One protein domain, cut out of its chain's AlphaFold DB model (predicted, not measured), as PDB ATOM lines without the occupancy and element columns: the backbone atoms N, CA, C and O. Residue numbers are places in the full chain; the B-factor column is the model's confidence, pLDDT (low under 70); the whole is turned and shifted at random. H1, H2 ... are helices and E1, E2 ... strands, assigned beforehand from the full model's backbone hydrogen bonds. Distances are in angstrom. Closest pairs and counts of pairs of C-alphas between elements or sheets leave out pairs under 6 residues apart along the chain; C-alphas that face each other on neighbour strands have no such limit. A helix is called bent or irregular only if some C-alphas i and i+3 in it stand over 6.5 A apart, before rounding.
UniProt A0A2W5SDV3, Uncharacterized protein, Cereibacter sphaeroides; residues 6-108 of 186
ATOM      1  N   MET A   6      11.887  62.835 -19.090       79.88
ATOM      2  CA  MET A   6      10.579  63.148 -18.510       79.88
ATOM      3  C   MET A   6       9.466  62.681 -19.446       79.88
ATOM      4  O   MET A   6       9.425  63.077 -20.611       79.88
ATOM      5  N   THR A   7       8.535  61.896 -18.912       79.75
ATOM      6  CA  THR A   7       7.395  61.339 -19.644       79.75
ATOM      7  C   THR A   7       6.094  61.804 -18.998       79.75
ATOM      8  O   THR A   7       5.910  61.686 -17.787       79.75
ATOM      9  N   VAL A   8       5.164  62.323 -19.806       77.50
ATOM     10  CA  VAL A   8       3.832  62.768 -19.367       77.50
ATOM     11  C   VAL A   8       2.773  61.909 -20.045       77.50
ATOM     12  O   VAL A   8       2.565  62.028 -21.250       77.50
ATOM     13  N   ASN A   9       2.070  61.079 -19.274       75.75
ATOM     14  CA  ASN A   9       1.059  60.169 -19.829       75.75
ATOM     15  C   ASN A   9      -0.347  60.789 -19.830       75.75
ATOM     16  O   ASN A   9      -1.182  60.435 -20.657       75.75
ATOM     17  N   HIS A  10      -0.614  61.750 -18.937       74.88
ATOM     18  CA  HIS A  10      -1.891  62.466 -18.871       74.88
ATOM     19  C   HIS A  10      -1.675  63.977 -18.998       74.88
ATOM     20  O   HIS A  10      -1.550  64.700 -18.009       74.88
ATOM     21  N   GLN A  11      -1.666  64.460 -20.243       75.25
ATOM     22  CA  GLN A  11      -1.309  65.844 -20.582       75.25
ATOM     23  C   GLN A  11      -2.214  66.893 -19.929       75.25
ATOM     24  O   GLN A  11      -1.717  67.892 -19.424       75.25
ATOM     25  N   ARG A  12      -3.535  66.680 -19.903       81.56
ATOM     26  CA  ARG A  12      -4.500  67.658 -19.368       81.56
ATOM     27  C   ARG A  12      -4.272  67.993 -17.882       81.56
ATOM     28  O   ARG A  12      -4.099  69.171 -17.573       81.56
ATOM     29  N   PRO A  13      -4.298  67.026 -16.946       81.50
ATOM     30  CA  PRO A  13      -4.129  67.334 -15.527       81.50
ATOM     31  C   PRO A  13      -2.728  67.868 -15.204       81.50
ATOM     32  O   PRO A  13      -2.596  68.788 -14.398       81.50
ATOM     33  N   VAL A  14      -1.696  67.369 -15.893       82.12
ATOM     34  CA  VAL A  14      -0.327  67.886 -15.777       82.12
ATOM     35  C   VAL A  14      -0.223  69.315 -16.317       82.12
ATOM     36  O   VAL A  14       0.361  70.177 -15.672       82.12
ATOM     37  N   GLY A  15      -0.840  69.619 -17.458       76.31
ATOM     38  CA  GLY A  15      -0.872  70.970 -18.020       76.31
ATOM     39  C   GLY A  15      -1.592  71.967 -17.109       76.31
ATOM     40  O   GLY A  15      -1.116  73.088 -16.921       76.31
ATOM     41  N   ALA A  16      -2.691  71.548 -16.473       80.56
ATOM     42  CA  ALA A  16      -3.391  72.363 -15.483       80.56
ATOM     43  C   ALA A  16      -2.504  72.648 -14.260       80.56
ATOM     44  O   ALA A  16      -2.447  73.785 -13.800       80.56
ATOM     45  N   PHE A  17      -1.775  71.637 -13.778       87.12
ATOM     46  CA  PHE A  17      -0.804  71.778 -12.693       87.12
ATOM     47  C   PHE A  17       0.304  72.783 -13.036       87.12
ATOM     48  O   PHE A  17       0.525  73.731 -12.285       87.12
ATOM     49  N   MET A  18       0.946  72.631 -14.198       86.44
ATOM     50  CA  MET A  18       1.997  73.548 -14.652       86.44
ATOM     51  C   MET A  18       1.476  74.984 -14.765       86.44
ATOM     52  O   MET A  18       2.118  75.921 -14.305       86.44
ATOM     53  N   THR A  19       0.264  75.156 -15.302       81.81
ATOM     54  CA  THR A  19      -0.406  76.463 -15.408       81.81
ATOM     55  C   THR A  19      -0.715  77.078 -14.041       81.81
ATOM     56  O   THR A  19      -0.743  78.298 -13.895       81.81
ATOM     57  N   ALA A  20      -0.995  76.259 -13.030       84.75
ATOM     58  CA  ALA A  20      -1.197  76.738 -11.672       84.75
ATOM     59  C   ALA A  20       0.131  77.151 -11.020       84.75
ATOM     60  O   ALA A  20       0.194  78.191 -10.363       84.75
ATOM     61  N   LEU A  21       1.198  76.391 -11.277       86.56
ATOM     62  CA  LEU A  21       2.546  76.658 -10.779       86.56
ATOM     63  C   LEU A  21       3.122  77.974 -11.303       86.56
ATOM     64  O   LEU A  21       3.855  78.649 -10.581       86.56
ATOM     65  N   THR A  22       2.753  78.395 -12.520       84.44
ATOM     66  CA  THR A  22       3.252  79.670 -13.056       84.44
ATOM     67  C   THR A  22       2.775  80.897 -12.287       84.44
ATOM     68  O   THR A  22       3.397  81.953 -12.383       84.44
ATOM     69  N   ARG A  23       1.698  80.764 -11.507       85.56
ATOM     70  CA  ARG A  23       1.119  81.851 -10.707       85.56
ATOM     71  C   ARG A  23       1.792  82.022  -9.346       85.56
ATOM     72  O   ARG A  23       1.481  82.979  -8.642       85.56
ATOM     73  N   TRP A  24       2.682  81.110  -8.963       85.12
ATOM     74  CA  TRP A  24       3.484  81.224  -7.747       85.12
ATOM     75  C   TRP A  24       4.737  82.070  -7.985       85.12
ATOM     76  O   TRP A  24       5.314  82.054  -9.081       85.12
ATOM     77  N   LYS A  25       5.167  82.790  -6.940       85.56
ATOM     78  CA  LYS A  25       6.450  83.507  -6.932       85.56
ATOM     79  C   LYS A  25       7.602  82.510  -7.027       85.56
ATOM     80  O   LYS A  25       7.444  81.363  -6.623       85.56
ATOM     81  N   ASP A  26       8.747  82.951  -7.538       83.38
ATOM     82  CA  ASP A  26       9.920  82.087  -7.722       83.38
ATOM     83  C   ASP A  26      10.349  81.426  -6.399       83.38
ATOM     84  O   ASP A  26      10.454  80.205  -6.353       83.38
ATOM     85  N   ASP A  27      10.429  82.198  -5.310       86.12
ATOM     86  CA  ASP A  27      10.776  81.714  -3.957       86.12
ATOM     87  C   ASP A  27       9.742  80.742  -3.354       86.12
ATOM     88  O   ASP A  27       9.968  80.123  -2.317       86.12
ATOM     89  N   ASP A  28       8.560  80.636  -3.965       86.56
ATOM     90  CA  ASP A  28       7.491  79.761  -3.500       86.56
ATOM     91  C   ASP A  28       7.480  78.402  -4.220       86.56
ATOM     92  O   ASP A  28       6.704  77.526  -3.829       86.56
ATOM     93  N   ARG A  29       8.293  78.229  -5.271       88.38
ATOM     94  CA  ARG A  29       8.316  77.043  -6.140       88.38
ATOM     95  C   ARG A  29       9.083  75.868  -5.517       88.38
ATOM     96  O   ARG A  29       9.920  76.077  -4.648       88.38
ATOM     97  N   PRO A  30       8.808  74.621  -5.948       90.31
ATOM     98  CA  PRO A  30       9.555  73.462  -5.470       90.31
ATOM     99  C   PRO A  30      11.032  73.555  -5.877       90.31
ATOM    100  O   PRO A  30      11.337  73.756  -7.051       90.31
ATOM    101  N   GLU A  31      11.925  73.361  -4.907       91.00
ATOM    102  CA  GLU A  31      13.385  73.425  -5.089       91.00
ATOM    103  C   GLU A  31      14.007  72.053  -5.382       91.00
ATOM    104  O   GLU A  31      15.170  71.952  -5.778       91.00
ATOM    105  N   THR A  32      13.245  70.973  -5.196       91.62
ATOM    106  CA  THR A  32      13.689  69.601  -5.459       91.62
ATOM    107  C   THR A  32      12.703  68.853  -6.352       91.62
ATOM    108  O   THR A  32      11.505  69.158  -6.396       91.62
ATOM    109  N   VAL A  33      13.195  67.830  -7.060       89.94
ATOM    110  CA  VAL A  33      12.332  66.929  -7.847       89.94
ATOM    111  C   VAL A  33      11.307  66.237  -6.942       89.94
ATOM    112  O   VAL A  33      10.152  66.075  -7.331       89.94
ATOM    113  N   GLU A  34      11.699  65.878  -5.719       91.75
ATOM    114  CA  GLU A  34      10.805  65.289  -4.723       91.75
ATOM    115  C   GLU A  34       9.631  66.219  -4.391       91.75
ATOM    116  O   GLU A  34       8.475  65.791  -4.470       91.75
ATOM    117  N   ASP A  35       9.906  67.487  -4.076       90.69
ATOM    118  CA  ASP A  35       8.874  68.475  -3.740       90.69
ATOM    119  C   ASP A  35       7.923  68.707  -4.908       90.69
ATOM    120  O   ASP A  35       6.706  68.754  -4.732       90.69
ATOM    121  N   PHE A  36       8.465  68.784  -6.122       92.06
ATOM    122  CA  PHE A  36       7.676  68.944  -7.334       92.06
ATOM    123  C   PHE A  36       6.732  67.761  -7.575       92.06
ATOM    124  O   PHE A  36       5.537  67.958  -7.809       92.06
ATOM    125  N   MET A  37       7.233  66.528  -7.469       92.56
ATOM    126  CA  MET A  37       6.433  65.321  -7.711       92.56
ATOM    127  C   MET A  37       5.363  65.129  -6.636       92.56
ATOM    128  O   MET A  37       4.223  64.766  -6.934       92.56
ATOM    129  N   LYS A  38       5.698  65.448  -5.387       91.12
ATOM    130  CA  LYS A  38       4.757  65.483  -4.266       91.12
ATOM    131  C   LYS A  38       3.659  66.531  -4.448       91.12
ATOM    132  O   LYS A  38       2.484  66.227  -4.233       91.12
ATOM    133  N   LEU A  39       4.022  67.739  -4.876       91.19
ATOM    134  CA  LEU A  39       3.080  68.823  -5.143       91.19
ATOM    135  C   LEU A  39       2.124  68.459  -6.289       91.19
ATOM    136  O   LEU A  39       0.917  68.688  -6.179       91.19
ATOM    137  N   LEU A  40       2.636  67.816  -7.346       91.06
ATOM    138  CA  LEU A  40       1.822  67.272  -8.433       91.06
ATOM    139  C   LEU A  40       0.829  66.221  -7.916       91.06
ATOM    140  O   LEU A  40      -0.364  66.334  -8.187       91.06
ATOM    141  N   ALA A  41       1.282  65.230  -7.141       90.38
ATOM    142  CA  ALA A  41       0.407  64.196  -6.584       90.38
ATOM    143  C   ALA A  41      -0.730  64.794  -5.732       90.38
ATOM    144  O   ALA A  41      -1.901  64.459  -5.930       90.38
ATOM    145  N   GLY A  42      -0.409  65.743  -4.844       88.88
ATOM    146  CA  GLY A  42      -1.405  66.450  -4.034       88.88
ATOM    147  C   GLY A  42      -2.426  67.214  -4.882       88.88
ATOM    148  O   GLY A  42      -3.635  67.114  -4.656       88.88
ATOM    149  N   TYR A  43      -1.958  67.921  -5.913       87.62
ATOM    150  CA  TYR A  43      -2.824  68.643  -6.841       87.62
ATOM    151  C   TYR A  43      -3.787  67.717  -7.601       87.62
ATOM    152  O   TYR A  43      -4.971  68.039  -7.738       87.62
ATOM    153  N   LEU A  44      -3.301  66.564  -8.068       87.88
ATOM    154  CA  LEU A  44      -4.101  65.564  -8.782       87.88
ATOM    155  C   LEU A  44      -5.183  64.961  -7.888       87.88
ATOM    156  O   LEU A  44      -6.351  64.911  -8.281       87.88
ATOM    157  N   ASN A  45      -4.809  64.564  -6.668       87.12
ATOM    158  CA  ASN A  45      -5.740  64.005  -5.693       87.12
ATOM    159  C   ASN A  45      -6.892  64.967  -5.412       87.12
ATOM    160  O   ASN A  45      -8.055  64.572  -5.448       87.12
ATOM    161  N   ARG A  46      -6.580  66.245  -5.198       84.25
ATOM    162  CA  ARG A  46      -7.573  67.264  -4.857       84.25
ATOM    163  C   ARG A  46      -8.512  67.609  -6.011       84.25
ATOM    164  O   ARG A  46      -9.711  67.754  -5.791       84.25
ATOM    165  N   ASN A  47      -7.972  67.776  -7.215       83.25
ATOM    166  CA  ASN A  47      -8.700  68.437  -8.302       83.25
ATOM    167  C   ASN A  47      -9.180  67.495  -9.408       83.25
ATOM    168  O   ASN A  47     -10.041  67.886 -10.189       83.25
ATOM    169  N   PHE A  48      -8.635  66.284  -9.508       79.56
ATOM    170  CA  PHE A  48      -8.954  65.368 -10.608       79.56
ATOM    171  C   PHE A  48      -9.478  64.021 -10.128       79.56
ATOM    172  O   PHE A  48     -10.369  63.475 -10.767       79.56
ATOM    173  N   LEU A  49      -8.956  63.503  -9.014       77.81
ATOM    174  CA  LEU A  49      -9.321  62.175  -8.511       77.81
ATOM    175  C   LEU A  49     -10.437  62.216  -7.462       77.81
ATOM    176  O   LEU A  49     -11.334  61.385  -7.487       77.81
ATOM    177  N   LYS A  50     -10.433  63.210  -6.563       71.06
ATOM    178  CA  LYS A  50     -11.506  63.408  -5.568       71.06
ATOM    179  C   LYS A  50     -12.542  64.455  -5.969       71.06
ATOM    180  O   LYS A  50     -13.470  64.724  -5.204       71.06
ATOM    181  N   ALA A  51     -12.376  65.097  -7.122       61.84
ATOM    182  CA  ALA A  51     -13.300  66.134  -7.550       61.84
ATOM    183  C   ALA A  51     -14.656  65.505  -7.895       61.84
ATOM    184  O   ALA A  51     -14.772  64.744  -8.850       61.84
ATOM    185  N   GLN A  52     -15.688  65.846  -7.119       54.66
ATOM    186  CA  GLN A  52     -17.065  65.403  -7.378       54.66
ATOM    187  C   GLN A  52     -17.606  65.931  -8.718       54.66
ATOM    188  O   GLN A  52     -18.523  65.343  -9.277       54.66
ATOM    189  N   ASN A  53     -17.005  67.004  -9.247       56.00
ATOM    190  CA  ASN A  53     -17.273  67.547 -10.572       56.00
ATOM    191  C   ASN A  53     -15.957  67.604 -11.368       56.00
ATOM    192  O   ASN A  53     -14.997  68.207 -10.880       56.00
ATOM    193  N   PRO A  54     -15.875  67.014 -12.572       53.72
ATOM    194  CA  PRO A  54     -14.672  67.092 -13.390       53.72
ATOM    195  C   PRO A  54     -14.354  68.554 -13.721       53.72
ATOM    196  O   PRO A  54     -15.252  69.326 -14.050       53.72
ATOM    197  N   VAL A  55     -13.069  68.927 -13.652       58.25
ATOM    198  CA  VAL A  55     -12.597  70.278 -14.003       58.25
ATOM    199  C   VAL A  55     -13.132  70.658 -15.383       58.25
ATOM    200  O   VAL A  55     -12.847  69.970 -16.369       58.25
ATOM    201  N   ASP A  56     -13.903  71.738 -15.448       60.62
ATOM    202  CA  ASP A  56     -14.353  72.328 -16.702       60.62
ATOM    203  C   ASP A  56     -13.129  72.854 -17.464       60.62
ATOM    204  O   ASP A  56     -12.346  73.646 -16.944       60.62
ATOM    205  N   VAL A  57     -12.931  72.376 -18.691       54.31
ATOM    206  CA  VAL A  57     -11.792  72.756 -19.542       54.31
ATOM    207  C   VAL A  57     -11.893  74.191 -20.066       54.31
ATOM    208  O   VAL A  57     -10.902  74.719 -20.561       54.31
ATOM    209  N   SER A  58     -13.067  74.818 -19.950       55.34
ATOM    210  CA  SER A  58     -13.263  76.248 -20.199       55.34
ATOM    211  C   SER A  58     -12.964  77.113 -18.967       55.34
ATOM    212  O   SER A  58     -12.795  78.327 -19.086       55.34
ATOM    213  N   ALA A  59     -12.848  76.495 -17.787       63.59
ATOM    214  CA  ALA A  59     -12.522  77.182 -16.551       63.59
ATOM    215  C   ALA A  59     -11.004  77.289 -16.343       63.59
ATOM    216  O   ALA A  59     -10.198  76.489 -16.826       63.59
ATOM    217  N   LYS A  60     -10.602  78.302 -15.572       73.38
ATOM    218  CA  LYS A  60      -9.212  78.490 -15.147       73.38
ATOM    219  C   LYS A  60      -8.733  77.249 -14.380       73.38
ATOM    220  O   LYS A  60      -9.449  76.742 -13.518       73.38
ATOM    221  N   ALA A  61      -7.497  76.807 -14.641       76.88
ATOM    222  CA  ALA A  61      -6.865  75.742 -13.860       76.88
ATOM    223  C   ALA A  61      -6.940  76.067 -12.352       76.88
ATOM    224  O   ALA A  61      -6.600  77.202 -11.996       76.88
ATOM    225  N   PRO A  62      -7.349  75.128 -11.477       82.38
ATOM    226  CA  PRO A  62      -7.368  75.340 -10.029       82.38
ATOM    227  C   PRO A  62      -6.016  75.822  -9.492       82.38
ATOM    228  O   PRO A  62      -4.969  75.445 -10.011       82.38
ATOM    229  N   ASP A  63      -6.021  76.682  -8.475       83.81
ATOM    230  CA  ASP A  63      -4.780  77.163  -7.864       83.81
ATOM    231  C   ASP A  63      -4.087  76.065  -7.042       83.81
ATOM    232  O   ASP A  63      -4.734  75.205  -6.437       83.81
ATOM    233  N   LEU A  64      -2.750  76.102  -7.018       84.00
ATOM    234  CA  LEU A  64      -1.967  75.273  -6.109       84.00
ATOM    235  C   LEU A  64      -2.130  75.798  -4.682       84.00
ATOM    236  O   LEU A  64      -2.109  77.007  -4.444       84.00
ATOM    237  N   VAL A  65      -2.214  74.879  -3.726       79.94
ATOM    238  CA  VAL A  65      -2.212  75.199  -2.300       79.94
ATOM    239  C   VAL A  65      -0.897  74.699  -1.718       79.94
ATOM    240  O   VAL A  65      -0.567  73.527  -1.883       79.94
ATOM    241  N   LYS A  66      -0.149  75.582  -1.046       67.00
ATOM    242  CA  LYS A  66       1.000  75.188  -0.224       67.00
ATOM    243  C   LYS A  66       0.478  74.370   0.954       67.00
ATOM    244  O   LYS A  66       0.014  74.930   1.940       67.00
ATOM    245  N   GLN A  67       0.486  73.055   0.825       62.09
ATOM    246  CA  GLN A  67       0.196  72.122   1.907       62.09
ATOM    247  C   GLN A  67       1.225  71.001   1.864       62.09
ATOM    248  O   GLN A  67       1.731  70.656   0.793       62.09
ATOM    249  N   ASP A  68       1.525  70.440   3.034       50.34
ATOM    250  CA  ASP A  68       2.380  69.268   3.148       50.34
ATOM    251  C   ASP A  68       1.829  68.152   2.258       50.34
ATOM    252  O   ASP A  68       0.633  67.870   2.261       50.34
ATOM    253  N   ALA A  69       2.723  67.521   1.502       51.38
ATOM    254  CA  ALA A  69       2.526  66.502   0.468       51.38
ATOM    255  C   ALA A  69       1.691  65.246   0.824       51.38
ATOM    256  O   ALA A  69       1.753  64.240   0.120       51.38
ATOM    257  N   LYS A  70       0.949  65.246   1.929       52.62
ATOM    258  CA  LYS A  70       0.190  64.114   2.459       52.62
ATOM    259  C   LYS A  70      -1.314  64.315   2.309       52.62
ATOM    260  O   LYS A  70      -2.060  64.045   3.242       52.62
ATOM    261  N   GLU A  71      -1.773  64.743   1.139       60.03
ATOM    262  CA  GLU A  71      -3.175  64.523   0.787       60.03
ATOM    263  C   GLU A  71      -3.347  63.026   0.477       60.03
ATOM    264  O   GLU A  71      -2.812  62.565  -0.535       60.03
ATOM    265  N   PRO A  72      -4.033  62.231   1.326       57.41
ATOM    266  CA  PRO A  72      -4.220  60.810   1.056       57.41
ATOM    267  C   PRO A  72      -5.018  60.651  -0.239       57.41
ATOM    268  O   PRO A  72      -6.076  61.256  -0.368       57.41
ATOM    269  N   GLY A  73      -4.563  59.860  -1.204       69.25
ATOM    270  CA  GLY A  73      -5.284  59.667  -2.463       69.25
ATOM    271  C   GLY A  73      -4.600  58.668  -3.389       69.25
ATOM    272  O   GLY A  73      -3.608  58.054  -3.004       69.25
ATOM    273  N   GLU A  74      -5.165  58.476  -4.581       79.88
ATOM    274  CA  GLU A  74      -4.705  57.457  -5.536       79.88
ATOM    275  C   GLU A  74      -3.410  57.863  -6.249       79.88
ATOM    276  O   GLU A  74      -2.576  57.009  -6.543       79.88
ATOM    277  N   ALA A  75      -3.197  59.161  -6.488       85.88
ATOM    278  CA  ALA A  75      -1.924  59.648  -7.003       85.88
ATOM    279  C   ALA A  75      -0.886  59.662  -5.873       85.88
ATOM    280  O   ALA A  75      -1.039  60.386  -4.886       85.88
ATOM    281  N   VAL A  76       0.189  58.892  -6.043       87.31
ATOM    282  CA  VAL A  76       1.294  58.795  -5.083       87.31
ATOM    283  C   VAL A  76       2.606  59.096  -5.793       87.31
ATOM    284  O   VAL A  76       2.927  58.467  -6.801       87.31
ATOM    285  N   ALA A  77       3.361  60.053  -5.254       90.25
ATOM    286  CA  ALA A  77       4.730  60.303  -5.676       90.25
ATOM    287  C   ALA A  77       5.659  59.243  -5.067       90.25
ATOM    288  O   ALA A  77       5.704  59.096  -3.844       90.25
ATOM    289  N   ALA A  78       6.410  58.525  -5.898       91.25
ATOM    290  CA  ALA A  78       7.336  57.491  -5.453       91.25
ATOM    291  C   ALA A  78       8.680  57.593  -6.174       91.25
ATOM    292  O   ALA A  78       8.729  57.790  -7.387       91.25
ATOM    293  N   PHE A  79       9.765  57.406  -5.423       91.69
ATOM    294  CA  PHE A  79      11.095  57.201  -5.982       91.69
ATOM    295  C   PHE A  79      11.399  55.705  -6.044       91.69
ATOM    296  O   PHE A  79      11.277  55.007  -5.036       91.69
ATOM    297  N   VAL A  80      11.809  55.224  -7.213       90.31
ATOM    298  CA  VAL A  80      12.227  53.841  -7.447       90.31
ATOM    299  C   VAL A  80      13.690  53.867  -7.897       90.31
ATOM    300  O   VAL A  80      13.944  54.323  -9.016       90.31
ATOM    301  N   PRO A  81      14.650  53.437  -7.054       88.81
ATOM    302  CA  PRO A  81      16.047  53.318  -7.468       88.81
ATOM    303  C   PRO A  81      16.184  52.258  -8.565       88.81
ATOM    304  O   PRO A  81      15.384  51.322  -8.623       88.81
ATOM    305  N   TYR A  82      17.181  52.399  -9.438       84.81
ATOM    306  CA  TYR A  82      17.519  51.332 -10.379       84.81
ATOM    307  C   TYR A  82      18.217  50.183  -9.649       84.81
ATOM    308  O   TYR A  82      19.055  50.419  -8.781       84.81
ATOM    309  N   ASP A  83      17.871  48.946 -10.012       77.62
ATOM    310  CA  ASP A  83      18.363  47.735  -9.338       77.62
ATOM    311  C   ASP A  83      19.894  47.590  -9.405       77.62
ATOM    312  O   ASP A  83      20.499  47.003  -8.505       77.62
ATOM    313  N   ASP A  84      20.506  48.172 -10.440       73.88
ATOM    314  CA  ASP A  84      21.937  48.075 -10.739       73.88
ATOM    315  C   ASP A  84      22.782  49.205 -10.112       73.88
ATOM    316  O   ASP A  84      24.003  49.222 -10.284       73.88
ATOM    317  N   ASP A  85      22.162  50.164  -9.412       67.81
ATOM    318  CA  ASP A  85      22.866  51.284  -8.771       67.81
ATOM    319  C   ASP A  85      23.138  51.014  -7.279       67.81
ATOM    320  O   ASP A  85      22.544  50.125  -6.657       67.81
ATOM    321  N   ASP A  86      24.060  51.770  -6.675       66.25
ATOM    322  CA  ASP A  86      24.312  51.648  -5.241       66.25
ATOM    323  C   ASP A  86      23.025  51.969  -4.459       66.25
ATOM    324  O   ASP A  86      22.254  52.851  -4.823       66.25
ATOM    325  N   LYS A  87      22.740  51.233  -3.379       66.25
ATOM    326  CA  LYS A  87      21.515  51.435  -2.578       66.25
ATOM    327  C   LYS A  87      21.602  52.642  -1.633       66.25
ATOM    328  O   LYS A  87      20.881  52.684  -0.636       66.25
ATOM    329  N   SER A  88      22.521  53.580  -1.868       73.00
ATOM    330  CA  SER A  88      22.649  54.784  -1.048       73.00
ATOM    331  C   SER A  88      21.658  55.861  -1.493       73.00
ATOM    332  O   SER A  88      21.029  55.767  -2.544       73.00
ATOM    333  N   ASP A  89      21.563  56.958  -0.740       67.69
ATOM    334  CA  ASP A  89      20.778  58.141  -1.138       67.69
ATOM    335  C   ASP A  89      21.302  58.823  -2.417       67.69
ATOM    336  O   ASP A  89      20.716  59.787  -2.917       67.69
ATOM    337  N   LYS A  90      22.425  58.333  -2.955       74.62
ATOM    338  CA  LYS A  90      22.984  58.747  -4.235       74.62
ATOM    339  C   LYS A  90      22.501  57.870  -5.389       74.62
ATOM    340  O   LYS A  90      22.776  58.259  -6.516       74.62
ATOM    341  N   ALA A  91      21.769  56.783  -5.159       81.12
ATOM    342  CA  ALA A  91      21.217  55.959  -6.230       81.12
ATOM    343  C   ALA A  91      20.511  56.819  -7.289       81.12
ATOM    344  O   ALA A  91      19.693  57.694  -6.967       81.12
ATOM    345  N   MET A  92      20.814  56.572  -8.557       86.44
ATOM    346  CA  MET A  92      19.969  57.000  -9.656       86.44
ATOM    347  C   MET A  92      18.696  56.164  -9.642       86.44
ATOM    348  O   MET A  92      18.672  54.986  -9.287       86.44
ATOM    349  N   GLY A  93      17.608  56.790 -10.049       89.19
ATOM    350  CA  GLY A  93      16.335  56.115 -10.160       89.19
ATOM    351  C   GLY A  93      15.353  56.939 -10.957       89.19
ATOM    352  O   GLY A  93      15.718  57.830 -11.733       89.19
ATOM    353  N   ARG A  94      14.082  56.638 -10.728       90.81
ATOM    354  CA  ARG A  94      12.959  57.359 -11.308       90.81
ATOM    355  C   ARG A  94      12.009  57.843 -10.231       90.81
ATOM    356  O   ARG A  94      11.673  57.109  -9.305       90.81
ATOM    357  N   TRP A  95      11.541  59.066 -10.399       93.31
ATOM    358  CA  TRP A  95      10.366  59.575  -9.722       93.31
ATOM    359  C   TRP A  95       9.129  59.299 -10.568       93.31
ATOM    360  O   TRP A  95       9.120  59.570 -11.767       93.31
ATOM    361  N   THR A  96       8.065  58.803  -9.947       91.88
ATOM    362  CA  THR A  96       6.783  58.552 -10.610       91.88
ATOM    363  C   THR A  96       5.642  59.172  -9.818       91.88
ATOM    364  O   THR A  96       5.648  59.169  -8.592       91.88
ATOM    365  N   VAL A  97       4.652  59.699 -10.532       88.62
ATOM    366  CA  VAL A  97       3.284  59.889 -10.043       88.62
ATOM    367  C   VAL A  97       2.420  59.067 -10.978       88.62
ATOM    368  O   VAL A  97       1.958  59.570 -11.999       88.62
ATOM    369  N   HIS A  98       2.301  57.768 -10.713       81.94
ATOM    370  CA  HIS A  98       1.626  56.852 -11.629       81.94
ATOM    371  C   HIS A  98       0.109  57.132 -11.681       81.94
ATOM    372  O   HIS A  98      -0.492  57.361 -10.631       81.94
ATOM    373  N   PRO A  99      -0.534  57.108 -12.864       82.88
ATOM    374  CA  PRO A  99       0.050  56.997 -14.204       82.88
ATOM    375  C   PRO A  99       0.477  58.338 -14.830       82.88
ATOM    376  O   PRO A  99       0.936  58.343 -15.954       82.88
ATOM    377  N   TYR A 100       0.338  59.483 -14.169       84.81
ATOM    378  CA  TYR A 100       0.423  60.837 -14.737       84.81
ATOM    379  C   TYR A 100       1.780  61.286 -15.295       84.81
ATOM    380  O   TYR A 100       1.817  61.843 -16.398       84.81
ATOM    381  N   MET A 101       2.866  61.101 -14.544       87.00
ATOM    382  CA  MET A 101       4.190  61.624 -14.899       87.00
ATOM    383  C   MET A 101       5.313  60.734 -14.368       87.00
ATOM    384  O   MET A 101       5.217  60.195 -13.265       87.00
ATOM    385  N   GLU A 102       6.394  60.633 -15.135       89.50
ATOM    386  CA  GLU A 102       7.652  60.002 -14.738       89.50
ATOM    387  C   GLU A 102       8.834  60.932 -15.051       89.50
ATOM    388  O   GLU A 102       8.869  61.557 -16.112       89.50
ATOM    389  N   ILE A 103       9.802  61.009 -14.133       88.06
ATOM    390  CA  ILE A 103      11.122  61.617 -14.338       88.06
ATOM    391  C   ILE A 103      12.164  60.543 -14.020       88.06
ATOM    392  O   ILE A 103      12.300  60.124 -12.874       88.06
ATOM    393  N   ALA A 104      12.885  60.090 -15.034       87.62
ATOM    394  CA  ALA A 104      13.879  59.029 -14.967       87.62
ATOM    395  C   ALA A 104      15.309  59.587 -14.970       87.62
ATOM    396  O   ALA A 104      15.548  60.724 -15.386       87.62
ATOM    397  N   ASN A 105      16.264  58.757 -14.541       86.44
ATOM    398  CA  ASN A 105      17.686  59.089 -14.459       86.44
ATOM    399  C   ASN A 105      17.975  60.319 -13.585       86.44
ATOM    400  O   ASN A 105      18.760  61.191 -13.954       86.44
ATOM    401  N   VAL A 106      17.369  60.373 -12.398       88.00
ATOM    402  CA  VAL A 106      17.618  61.422 -11.399       88.00
ATOM    403  C   VAL A 106      17.941  60.812 -10.040       88.00
ATOM    404  O   VAL A 106      17.482  59.718  -9.713       88.00
ATOM    405  N   ARG A 107      18.726  61.529  -9.231       90.00
ATOM    406  CA  ARG A 107      18.895  61.190  -7.810       90.00
ATOM    407  C   ARG A 107      17.641  61.599  -7.047       90.00
ATOM    408  O   ARG A 107      16.986  62.573  -7.419       90.00
ATOM    409  N   LYS A 108      17.356  60.905  -5.944       88.19
ATOM    410  CA  LYS A 108      16.173  61.162  -5.107       88.19
ATOM    411  C   LYS A 108      16.009  62.647  -4.748       88.19
ATOM    412  O   LYS A 108      14.945  63.207  -4.991       88.19
TER     413      LYS A 108
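Overview. This is residues 6 to 108 of the 186 residues of an uncharacterized protein of Cereibacter sphaeroides (UniProt A0A2W5SDV3). A twisted four-stranded sheet has one long helix, H2, running along one face, with the shorter H1 crossing H2 steeply by one end of the strands. Residues 50 to 76 loop out beyond the end of H2 and back past both helices to the sheet. The 103 printed residues run E1 H1 H2 E2 E3 E4, the sheet order is E1 E4 E3 E2, antiparallel throughout, and the class is mixed, with 49 residues in named elements, under half. It is compact, radius of gyration of the C-alphas 14.3 A, but elongated, 46 by 29 by 23 A.

Along the chain. Find C-alpha 6 at (10.579, 63.148, -18.510), where E1, residues 6 to 8, begins. H1, residues 11 to 21, spans 15.1 A; H2, residues 33 to 49, spans 22.2 A from (12.332, 66.929, -7.847) and is only just irregular, C-alphas 46 and 49 being 6.50 A apart. Then come E2, 77 to 81, 13.4 A; E3, 92 to 97, 16.9 A; and E4, 101 to 107, 16.3 A, ending at (18.895, 61.190, -7.810).

Arrangement. Look first at edge strand E1 beside E4: N 7 and O 102 are 2.8 A apart. E2, E3 and E4 form a meander, successive antiparallel neighbours in two hairpins; see N 80 and O 94, 2.8 A, and N 103 and O 95, 2.9 A. H2 makes two layers with the sheet, at a height of 8.0 A, along E3 at 0 degrees on the local plane; C-alphas 41 and 97 are their closest, 6.2 A. H1 touches H2, closest at C-alphas 17 and 40, 6.7 A, at a steep tilt of 65 degrees, opposite ways. Every O i to N i+4 pair is within hydrogen-bond range in H1, 12 of 13 in H2.

Size, cuts and confidence. The farthest C-alphas, Ser 58 and Asp 86, are 47.3 A apart. The printed part has no cut; the links H1 to H2 and H2 to E2 are long. Look for pLDDT under 70 at residues 51 to 59, 66 to 73, 85 to 87 and 89.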